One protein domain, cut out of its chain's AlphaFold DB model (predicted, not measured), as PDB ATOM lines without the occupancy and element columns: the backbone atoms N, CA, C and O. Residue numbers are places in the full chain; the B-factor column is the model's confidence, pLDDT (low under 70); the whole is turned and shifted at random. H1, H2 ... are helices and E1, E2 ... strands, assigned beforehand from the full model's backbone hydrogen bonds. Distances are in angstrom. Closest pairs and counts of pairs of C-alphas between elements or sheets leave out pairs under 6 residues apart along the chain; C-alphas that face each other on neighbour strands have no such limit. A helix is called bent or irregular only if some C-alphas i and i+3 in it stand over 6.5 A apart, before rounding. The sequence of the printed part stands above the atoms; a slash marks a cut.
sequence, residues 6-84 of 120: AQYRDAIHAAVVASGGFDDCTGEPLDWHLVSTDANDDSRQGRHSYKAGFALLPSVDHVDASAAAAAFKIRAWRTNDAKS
ATOM      1  N   ALA A   6     185.337 147.074 147.686       92.56
ATOM      2  CA  ALA A   6     186.443 147.017 146.727       92.56
ATOM      3  C   ALA A   6     187.691 146.383 147.357       92.56
ATOM      4  O   ALA A   6     188.216 145.416 146.818       92.56
ATOM      5  N   GLN A   7     188.067 146.830 148.558       90.62
ATOM      6  CA  GLN A   7     189.206 146.276 149.297       90.62
ATOM      7  C   GLN A   7     189.027 144.786 149.617       90.62
ATOM      8  O   GLN A   7     189.987 144.027 149.528       90.62
ATOM      9  N   TYR A   8     187.806 144.347 149.941       91.06
ATOM     10  CA  TYR A   8     187.505 142.923 150.119       91.06
ATOM     11  C   TYR A   8     187.752 142.119 148.838       91.06
ATOM     12  O   TYR A   8     188.388 141.071 148.894       91.06
ATOM     13  N   ARG A   9     187.277 142.598 147.681       93.75
ATOM     14  CA  ARG A   9     187.485 141.904 146.400       93.75
ATOM     15  C   ARG A   9     188.959 141.854 146.010       93.75
ATOM     16  O   ARG A   9     189.416 140.796 145.592       93.75
ATOM     17  N   ASP A  10     189.691 142.948 146.202       94.69
ATOM     18  CA  ASP A  10     191.129 143.002 145.922       94.69
ATOM     19  C   ASP A  10     191.902 142.026 146.818       94.69
ATOM     20  O   ASP A  10     192.759 141.283 146.344       94.69
ATOM     21  N   ALA A  11     191.552 141.960 148.105       94.06
ATOM     22  CA  ALA A  11     192.168 141.036 149.048       94.06
ATOM     23  C   ALA A  11     191.841 139.565 148.744       94.06
ATOM     24  O   ALA A  11     192.721 138.708 148.828       94.06
ATOM     25  N   ILE A  12     190.596 139.259 148.360       94.94
ATOM     26  CA  ILE A  12     190.214 137.913 147.911       94.94
ATOM     27  C   ILE A  12     190.989 137.550 146.644       94.94
ATOM     28  O   ILE A  12     191.547 136.459 146.567       94.94
ATOM     29  N   HIS A  13     191.079 138.460 145.672       96.50
ATOM     30  CA  HIS A  13     191.842 138.229 144.448       96.50
ATOM     31  C   HIS A  13     193.322 137.962 144.748       96.50
ATOM     32  O   HIS A  13     193.888 136.993 144.244       96.50
ATOM     33  N   ALA A  14     193.932 138.758 145.629       96.31
ATOM     34  CA  ALA A  14     195.302 138.542 146.075       96.31
ATOM     35  C   ALA A  14     195.482 137.166 146.738       96.31
ATOM     36  O   ALA A  14     196.462 136.479 146.454       96.31
ATOM     37  N   ALA A  15     194.528 136.725 147.566       96.50
ATOM     38  CA  ALA A  15     194.552 135.395 148.171       96.50
ATOM     39  C   ALA A  15     194.426 134.270 147.131       96.50
ATOM     40  O   ALA A  15     195.138 133.271 147.230       96.50
ATOM     41  N   VAL A  16     193.572 134.439 146.112       97.44
ATOM     42  CA  VAL A  16     193.450 133.500 144.985       97.44
ATOM     43  C   VAL A  16     194.780 133.358 144.256       97.44
ATOM     44  O   VAL A  16     195.266 132.240 144.106       97.44
ATOM     45  N   VAL A  17     195.412 134.470 143.874       97.75
ATOM     46  CA  VAL A  17     196.715 134.448 143.192       97.75
ATOM     47  C   VAL A  17     197.787 133.806 144.076       97.75
ATOM     48  O   VAL A  17     198.516 132.928 143.620       97.75
ATOM     49  N   ALA A  18     197.854 134.191 145.353       97.06
ATOM     50  CA  ALA A  18     198.842 133.671 146.294       97.06
ATOM     51  C   ALA A  18     198.676 132.171 146.595       97.06
ATOM     52  O   ALA A  18     199.653 131.524 146.958       97.06
ATOM     53  N   SER A  19     197.468 131.612 146.449       96.94
ATOM     54  CA  SER A  19     197.219 130.183 146.681       96.94
ATOM     55  C   SER A  19     197.928 129.273 145.677       96.94
ATOM     56  O   SER A  19     198.124 128.092 145.953       96.94
ATOM     57  N   GLY A  20     198.249 129.781 144.479       97.50
ATOM     58  CA  GLY A  20     198.769 128.957 143.385       97.50
ATOM     59  C   GLY A  20     197.831 127.820 142.957       97.50
ATOM     60  O   GLY A  20     198.269 126.917 142.254       97.50
ATOM     61  N   GLY A  21     196.564 127.844 143.387       97.19
ATOM     62  CA  GLY A  21     195.600 126.773 143.158       97.19
ATOM     63  C   GLY A  21     195.628 125.633 144.181       97.19
ATOM     64  O   GLY A  21     195.026 124.599 143.910       97.19
ATOM     65  N   PHE A  22     196.271 125.806 145.338       98.19
ATOM     66  CA  PHE A  22     196.385 124.778 146.377       98.19
ATOM     67  C   PHE A  22     195.698 125.186 147.687       98.19
ATOM     68  O   PHE A  22     195.576 126.370 148.008       98.19
ATOM     69  N   ASP A  23     195.253 124.190 148.453       96.44
ATOM     70  CA  ASP A  23     194.750 124.369 149.814       96.44
ATOM     71  C   ASP A  23     195.877 124.872 150.731       96.44
ATOM     72  O   ASP A  23     196.913 124.226 150.873       96.44
ATOM     73  N   ASP A  24     195.664 126.017 151.385       94.75
ATOM     74  CA  ASP A  24     196.654 126.648 152.272       94.75
ATOM     75  C   ASP A  24     197.059 125.790 153.490       94.75
ATOM     76  O   ASP A  24     198.124 126.006 154.063       94.75
ATOM     77  N   CYS A  25     196.227 124.839 153.917       91.25
ATOM     78  CA  CYS A  25     196.485 123.988 155.076       91.25
ATOM     79  C   CYS A  25     197.035 122.604 154.707       91.25
ATOM     80  O   CYS A  25     197.884 122.088 155.431       91.25
ATOM     81  N   THR A  26     196.520 121.974 153.649       93.94
ATOM     82  CA  THR A  26     196.875 120.591 153.280       93.94
ATOM     83  C   THR A  26     197.839 120.511 152.102       93.94
ATOM     84  O   THR A  26     198.503 119.490 151.937       93.94
ATOM     85  N   GLY A  27     197.940 121.568 151.289       95.31
ATOM     86  CA  GLY A  27     198.709 121.567 150.045       95.31
ATOM     87  C   GLY A  27     198.070 120.747 148.918       95.31
ATOM     88  O   GLY A  27     198.698 120.558 147.878       95.31
ATOM     89  N   GLU A  28     196.841 120.247 149.094       97.19
ATOM     90  CA  GLU A  28     196.107 119.544 148.037       97.19
ATOM     91  C   GLU A  28     195.744 120.514 146.895       97.19
ATOM     92  O   GLU A  28     195.387 121.665 147.164       97.19
ATOM     93  N   PRO A  29     195.808 120.084 145.620       97.88
ATOM     94  CA  PRO A  29     195.322 120.896 144.510       97.88
ATOM     95  C   PRO A  29     193.808 121.090 144.632       97.88
ATOM     96  O   PRO A  29     193.061 120.139 144.868       97.88
ATOM     97  N   LEU A  30     193.360 122.329 144.465       97.69
ATOM     98  CA  LEU A  30     191.946 122.678 144.518       97.69
ATOM     99  C   LEU A  30     191.271 122.432 143.173       97.69
ATOM    100  O   LEU A  30     191.873 122.625 142.114       97.69
ATOM    101  N   ASP A  31     189.988 122.084 143.218       96.50
ATOM    102  CA  ASP A  31     189.188 121.893 142.013       96.50
ATOM    103  C   ASP A  31     188.389 123.158 141.680       96.50
ATOM    104  O   ASP A  31     187.266 123.382 142.140       96.50
ATOM    105  N   TRP A  32     188.993 124.011 140.854       95.06
ATOM    106  CA  TRP A  32     188.393 125.269 140.414       95.06
ATOM    107  C   TRP A  32     187.180 125.088 139.498       95.06
ATOM    108  O   TRP A  32     186.400 126.032 139.362       95.06
ATOM    109  N   HIS A  33     186.963 123.900 138.921       94.75
ATOM    110  CA  HIS A  33     185.757 123.629 138.134       94.75
ATOM    111  C   HIS A  33     184.494 123.600 138.997       94.75
ATOM    112  O   HIS A  33     183.399 123.775 138.470       94.75
ATOM    113  N   LEU A  34     184.637 123.431 140.316       91.62
ATOM    114  CA  LEU A  34     183.515 123.422 141.251       91.62
ATOM    115  C   LEU A  34     182.981 124.829 141.570       91.62
ATOM    116  O   LEU A  34     181.876 124.963 142.106       91.62
ATOM    117  N   VAL A  35     183.726 125.893 141.256       91.19
ATOM    118  CA  VAL A  35     183.288 127.269 141.528       91.19
ATOM    119  C   VAL A  35     181.982 127.558 140.787       91.19
ATOM    120  O   VAL A  35     181.848 127.275 139.602       91.19
ATOM    121  N   SER A  36     181.011 128.131 141.502       86.69
ATOM    122  CA  SER A  36     179.663 128.425 140.987       86.69
ATOM    123  C   SER A  36     178.834 127.197 140.576       86.69
ATOM    124  O   SER A  36     177.806 127.366 139.926       86.69
ATOM    125  N   THR A  37     179.237 125.984 140.975       82.00
ATOM    126  CA  THR A  37     178.478 124.744 140.707       82.00
ATOM    127  C   THR A  37     177.734 124.197 141.924       82.00
ATOM    128  O   THR A  37     176.867 123.340 141.766       82.00
ATOM    129  N   ASP A  38     178.032 124.697 143.129       67.19
ATOM    130  CA  ASP A  38     177.281 124.347 144.337       67.19
ATOM    131  C   ASP A  38     175.868 124.943 144.258       67.19
ATOM    132  O   ASP A  38     175.664 126.159 144.352       67.19
ATOM    133  N   ALA A  39     174.887 124.073 144.029       69.25
ATOM    134  CA  ALA A  39     173.483 124.427 143.957       69.25
ATOM    135  C   ALA A  39     172.852 124.231 145.341       69.25
ATOM    136  O   ALA A  39     172.654 123.108 145.810       69.25
ATOM    137  N   ASN A  40     172.490 125.337 145.999       64.31
ATOM    138  CA  ASN A  40     171.903 125.332 147.347       64.31
ATOM    139  C   ASN A  40     170.684 124.397 147.497       64.31
ATOM    140  O   ASN A  40     170.457 123.859 148.584       64.31
ATOM    141  N   ASP A  41     169.904 124.197 146.432       60.97
ATOM    142  CA  ASP A  41     168.732 123.313 146.438       60.97
ATOM    143  C   ASP A  41     169.116 121.827 146.546       60.97
ATOM    144  O   ASP A  41     168.481 121.077 147.297       60.97
ATOM    145  N   ASP A  42     170.215 121.422 145.911       58.19
ATOM    146  CA  ASP A  42     170.734 120.052 145.952       58.19
ATOM    147  C   ASP A  42     171.460 119.763 147.278       58.19
ATOM    148  O   ASP A  42     171.331 118.673 147.848       58.19
ATOM    149  N   SER A  43     172.126 120.775 147.851       58.38
ATOM    150  CA  SER A  43     172.748 120.718 149.185       58.38
ATOM    151  C   SER A  43     171.738 120.381 150.293       58.38
ATOM    152  O   SER A  43     172.053 119.659 151.247       58.38
ATOM    153  N   ARG A  44     170.476 120.820 150.151       58.66
ATOM    154  CA  ARG A  44     169.386 120.491 151.089       58.66
ATOM    155  C   ARG A  44     168.894 119.047 150.960       58.66
ATOM    156  O   ARG A  44     168.403 118.496 151.947       58.66
ATOM    157  N   GLN A  45     169.024 118.430 149.785       59.03
ATOM    158  CA  GLN A  45     168.515 117.083 149.503       59.03
ATOM    159  C   GLN A  45     169.576 115.993 149.712       59.03
ATOM    160  O   GLN A  45     169.273 114.944 150.278       59.03
ATOM    161  N   GLY A  46     170.830 116.246 149.329       58.91
ATOM    162  CA  GLY A  46     171.906 115.248 149.340       58.91
ATOM    163  C   GLY A  46     172.710 115.118 150.644       58.91
ATOM    164  O   GLY A  46     173.606 114.277 150.729       58.91
ATOM    165  N   ARG A  47     172.390 115.908 151.684       66.75
ATOM    166  CA  ARG A  47     172.971 115.836 153.045       66.75
ATOM    167  C   ARG A  47     174.511 115.697 153.032       66.75
ATOM    168  O   ARG A  47     175.196 116.540 152.464       66.75
ATOM    169  N   HIS A  48     175.078 114.685 153.694       63.81
ATOM    170  CA  HIS A  48     176.531 114.541 153.864       63.81
ATOM    171  C   HIS A  48     177.262 114.058 152.601       63.81
ATOM    172  O   HIS A  48     178.411 114.438 152.391       63.81
ATOM    173  N   SER A  49     176.622 113.246 151.754       68.62
ATOM    174  CA  SER A  49     177.255 112.678 150.555       68.62
ATOM    175  C   SER A  49     177.389 113.695 149.425       68.62
ATOM    176  O   SER A  49     178.402 113.691 148.735       68.62
ATOM    177  N   TYR A  50     176.426 114.608 149.271       70.25
ATOM    178  CA  TYR A  50     176.523 115.697 148.293       70.25
ATOM    179  C   TYR A  50     177.696 116.628 148.600       70.25
ATOM    180  O   TYR A  50     178.528 116.888 147.736       70.25
ATOM    181  N   LYS A  51     177.847 117.029 149.868       71.38
ATOM    182  CA  LYS A  51     178.951 117.892 150.313       71.38
ATOM    183  C   LYS A  51     180.332 117.252 150.144       71.38
ATOM    184  O   LYS A  51     181.309 117.968 149.959       71.38
ATOM    185  N   ALA A  52     180.424 115.919 150.160       78.56
ATOM    186  CA  ALA A  52     181.684 115.221 149.910       78.56
ATOM    187  C   ALA A  52     182.201 115.434 148.474       78.56
ATOM    188  O   ALA A  52     183.414 115.503 148.280       78.56
ATOM    189  N   GLY A  53     181.308 115.604 147.490       84.81
ATOM    190  CA  GLY A  53     181.680 115.931 146.107       84.81
ATOM    191  C   GLY A  53     182.337 117.306 145.958       84.81
ATOM    192  O   GLY A  53     183.103 117.523 145.028       84.81
ATOM    193  N   PHE A  54     182.114 118.201 146.923       89.69
ATOM    194  CA  PHE A  54     182.697 119.541 146.953       89.69
ATOM    195  C   PHE A  54     183.896 119.649 147.896       89.69
ATOM    196  O   PHE A  54     184.302 120.754 148.252       89.69
ATOM    197  N   ALA A  55     184.481 118.518 148.309       92.19
ATOM    198  CA  ALA A  55     185.558 118.512 149.294       92.19
ATOM    199  C   ALA A  55     186.708 119.458 148.920       92.19
ATOM    200  O   ALA A  55     187.207 120.139 149.812       92.19
ATOM    201  N   LEU A  56     187.064 119.527 147.629       95.56
ATOM    202  CA  LEU A  56     188.144 120.347 147.064       95.56
ATOM    203  C   LEU A  56     187.680 121.690 146.465       95.56
ATOM    204  O   LEU A  56     188.480 122.353 145.806       95.56
ATOM    205  N   LEU A  57     186.430 122.116 146.699       95.69
ATOM    206  CA  LEU A  57     185.928 123.418 146.240       95.69
ATOM    207  C   LEU A  57     186.777 124.557 146.842       95.69
ATOM    208  O   LEU A  57     186.817 124.676 148.075       95.69
ATOM    209  N   PRO A  58     187.395 125.432 146.020       96.06
ATOM    210  CA  PRO A  58     188.069 126.628 146.506       96.06
ATOM    211  C   PRO A  58     187.114 127.515 147.309       96.06
ATOM    212  O   PRO A  58     186.089 127.974 146.809       96.06
ATOM    213  N   SER A  59     187.473 127.775 148.560       94.06
ATOM    214  CA  SER A  59     186.693 128.559 149.514       94.06
ATOM    215  C   SER A  59     187.556 129.652 150.135       94.06
ATOM    216  O   SER A  59     188.740 129.451 150.407       94.06
ATOM    217  N   VAL A  60     186.953 130.813 150.385       93.88
ATOM    218  CA  VAL A  60     187.606 131.930 151.077       93.88
ATOM    219  C   VAL A  60     187.531 131.695 152.590       93.88
ATOM    220  O   VAL A  60     186.441 131.671 153.157       93.88
ATOM    221  N   ASP A  61     188.683 131.552 153.247       90.75
ATOM    222  CA  ASP A  61     188.813 131.499 154.710       90.75
ATOM    223  C   ASP A  61     189.379 132.815 155.246       90.75
ATOM    224  O   ASP A  61     190.282 133.415 154.655       90.75
ATOM    225  N   HIS A  62     188.867 133.242 156.396       88.25
ATOM    226  CA  HIS A  62     189.392 134.401 157.104       88.25
ATOM    227  C   HIS A  62     190.606 133.990 157.945       88.25
ATOM    228  O   HIS A  62     190.537 133.059 158.753       88.25
ATOM    229  N   VAL A  63     191.715 134.721 157.796       85.25
ATOM    230  CA  VAL A  63     192.909 134.523 158.639       85.25
ATOM    231  C   VAL A  63     192.620 134.927 160.085       85.25
ATOM    232  O   VAL A  63     193.047 134.242 161.015       85.25
ATOM    233  N   ASP A  64     191.869 136.013 160.260       75.31
ATOM    234  CA  ASP A  64     191.374 136.515 161.537       75.31
ATOM    235  C   ASP A  64     189.880 136.842 161.402       75.31
ATOM    236  O   ASP A  64     189.429 137.330 160.368       75.31
ATOM    237  N   ALA A  65     189.112 136.577 162.456       66.50
ATOM    238  CA  ALA A  65     187.687 136.876 162.527       66.50
ATOM    239  C   ALA A  65     187.394 138.385 162.671       66.50
ATOM    240  O   ALA A  65     186.229 138.789 162.693       66.50
ATOM    241  N   SER A  66     188.421 139.235 162.796       67.25
ATOM    242  CA  SER A  66     188.233 140.679 162.904       67.25
ATOM    243  C   SER A  66     187.807 141.310 161.569       67.25
ATOM    244  O   SER A  66     188.527 141.309 160.576       67.25
ATOM    245  N   ALA A  67     186.641 141.964 161.564       59.03
ATOM    246  CA  ALA A  67     186.098 142.678 160.398       59.03
ATOM    247  C   ALA A  67     186.962 143.870 159.920       59.03
ATOM    248  O   ALA A  67     186.663 144.505 158.904       59.03
ATOM    249  N   ALA A  68     188.008 144.211 160.678       64.50
ATOM    250  CA  ALA A  68     188.958 145.271 160.366       64.50
ATOM    251  C   ALA A  68     190.067 144.813 159.403       64.50
ATOM    252  O   ALA A  68     190.654 145.658 158.729       64.50
ATOM    253  N   ALA A  69     190.340 143.507 159.313       69.12
ATOM    254  CA  ALA A  69     191.391 142.954 158.473       69.12
ATOM    255  C   ALA A  69     190.777 142.130 157.333       69.12
ATOM    256  O   ALA A  69     190.327 141.006 157.530       69.12
ATOM    257  N   ALA A  70     190.780 142.677 156.115       81.81
ATOM    258  CA  ALA A  70     190.461 141.929 154.896       81.81
ATOM    259  C   ALA A  70     191.629 140.983 154.546       81.81
ATOM    260  O   ALA A  70     192.348 141.200 153.575       81.81
ATOM    261  N   ALA A  71     191.877 139.985 155.395       88.12
ATOM    262  CA  ALA A  71     192.976 139.034 155.267       88.12
ATOM    263  C   ALA A  71     192.424 137.625 155.040       88.12
ATOM    264  O   ALA A  71     191.789 137.041 155.925       88.12
ATOM    265  N   PHE A  72     192.696 137.075 153.857       92.50
ATOM    266  CA  PHE A  72     192.117 135.814 153.403       92.50
ATOM    267  C   PHE A  72     193.169 134.789 153.008       92.50
ATOM    268  O   PHE A  72     194.274 135.128 152.580       92.50
ATOM    269  N   LYS A  73     192.774 133.522 153.095       94.38
ATOM    270  CA  LYS A  73     193.444 132.379 152.478       94.38
ATOM    271  C   LYS A  73     192.431 131.589 151.665       94.38
ATOM    272  O   LYS A  73     191.242 131.612 151.977       94.38
ATOM    273  N   ILE A  74     192.901 130.887 150.639       96.62
ATOM    274  CA  ILE A  74     192.062 129.933 149.914       96.62
ATOM    275  C   ILE A  74     192.290 128.544 150.493       96.62
ATOM    276  O   ILE A  74     193.429 128.107 150.660       96.62
ATOM    277  N   ARG A  75     191.194 127.862 150.822       95.88
ATOM    278  CA  ARG A  75     191.195 126.478 151.295       95.88
ATOM    279  C   ARG A  75     190.090 125.690 150.625       95.88
ATOM    280  O   ARG A  75     189.086 126.254 150.206       95.88
ATOM    281  N   ALA A  76     190.270 124.387 150.558       95.69
ATOM    282  CA  ALA A  76     189.238 123.448 150.188       95.69
ATOM    283  C   ALA A  76     188.072 123.559 151.181       95.69
ATOM    284  O   ALA A  76     188.290 123.749 152.384       95.69
ATOM    285  N   TRP A  77     186.833 123.423 150.704       93.12
ATOM    286  CA  TRP A  77     185.651 123.525 151.564       93.12
ATOM    287  C   TRP A  77     185.755 122.569 152.752       93.12
ATOM    288  O   TRP A  77     185.624 123.004 153.894       93.12
ATOM    289  N   ARG A  78     186.102 121.296 152.527       92.88
ATOM    290  CA  ARG A  78     186.257 120.311 153.611       92.88
ATOM    291  C   ARG A  78     187.196 120.809 154.714       92.88
ATOM    292  O   ARG A  78     186.876 120.691 155.894       92.88
ATOM    293  N   THR A  79     188.342 121.366 154.332       93.31
ATOM    294  CA  THR A  79     189.337 121.907 155.265       93.31
ATOM    295  C   THR A  79     188.783 123.111 156.025       93.31
ATOM    296  O   THR A  79     188.942 123.208 157.243       93.31
ATOM    297  N   ASN A  80     188.113 124.021 155.319       91.75
ATOM    298  CA  ASN A  80     187.525 125.220 155.904       91.75
ATOM    299  C   ASN A  80     186.416 124.884 156.921       91.75
ATOM    300  O   ASN A  80     186.409 125.409 158.035       91.75
ATOM    301  N   ASP A  81     185.532 123.951 156.564       90.31
ATOM    302  CA  ASP A  81     184.447 123.458 157.418       90.31
ATOM    303  C   ASP A  81     185.002 122.768 158.673       90.31
ATOM    304  O   ASP A  81     184.600 123.089 159.790       90.31
ATOM    305  N   ALA A  82     186.019 121.910 158.515       91.50
ATOM    306  CA  ALA A  82     186.681 121.245 159.635       91.50
ATOM    307  C   ALA A  82     187.371 122.236 160.592       91.50
ATOM    308  O   ALA A  82     187.304 122.077 161.814       91.50
ATOM    309  N   LYS A  83     188.008 123.287 160.060       90.12
ATOM    310  CA  LYS A  83     188.650 124.326 160.876       90.12
ATOM    311  C   LYS A  83     187.643 125.091 161.735       90.12
ATOM    312  O   LYS A  83     188.027 125.508 162.823       90.12
ATOM    313  N   SER A  84     186.394 125.260 161.288       83.25
ATOM    314  CA  SER A  84     185.251 125.754 162.089       83.25
ATOM    315  C   SER A  84     185.532 126.985 162.980       83.25
ATOM    316  O   SER A  84     185.026 127.106 164.094       83.25
TER     317      SER A  84
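Overview. This is residues 6 to 84 of the 120 residues of an uncharacterized protein of Burkholderia pseudomallei (strain 1710b) (UniProt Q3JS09). A small two-stranded hairpin, E1 and E2, forms the middle; H1 packs on it, mostly beside E2, and H3 follows E2 directly and packs beside E1. The irregular helix H2 lies away from the hairpin at one end of the longest axis, where its residues 44 to 49 stick out, and the loop between the strands reaches toward the other end. The 79 printed residues include three named helices and two named strands, in the order H1, H2, E1, E2, H3; the sheet is antiparallel and the class is mixed. The whole is compact, with a radius of gyration of the C-alphas of 13.1 A and spans of 36 by 25 by 22 A.

Arrangement. H1, residues 6 to 19, comes closest to E2, residues 72 to 76, at the C-alphas of Ala 15 and Lys 73, 5.4 A apart. E2 forms an antiparallel hairpin with E1, residues 58 to 62, at 140 degrees; N 59 and O 75 are within hydrogen-bond range at 2.8 A. The closest C-alphas of E1 and H3, residues 77 to 83, are those of Ser 59 and Trp 77, 5.5 A. H2, residues 40 to 53, is close to H3 but not clearly touching, the C-alphas of Ala 52 and Arg 78 being closest at 7.8 A. H1 is apart from H2 and H3. H1 and H3 have every O i to N i+4 pair within hydrogen-bond range; H2 has 4 of 10, and 5 of 11 O i to N i+3 pairs.

Along the chain. H1 begins at C-alpha 6 (186.443, 147.017, 146.727) and is 20.0 A long. H2 measures 13.6 A and is irregular, with C-alphas 45 and 48 9.5 A apart. E1 measures 13.2 A, E2 13.1 A and H3 9.8 A; H3 ends at C-alpha 83 (188.650, 124.326, 160.876).

Size, cuts and confidence. The C-alphas of Gln 45 and Ala 68 are the two farthest apart, at 36.5 A. The printed part has no cut, and the link from H1 to H2 is long, with 20 residues. Residues 38 to 49 and 65 to 69 have pLDDT under 70.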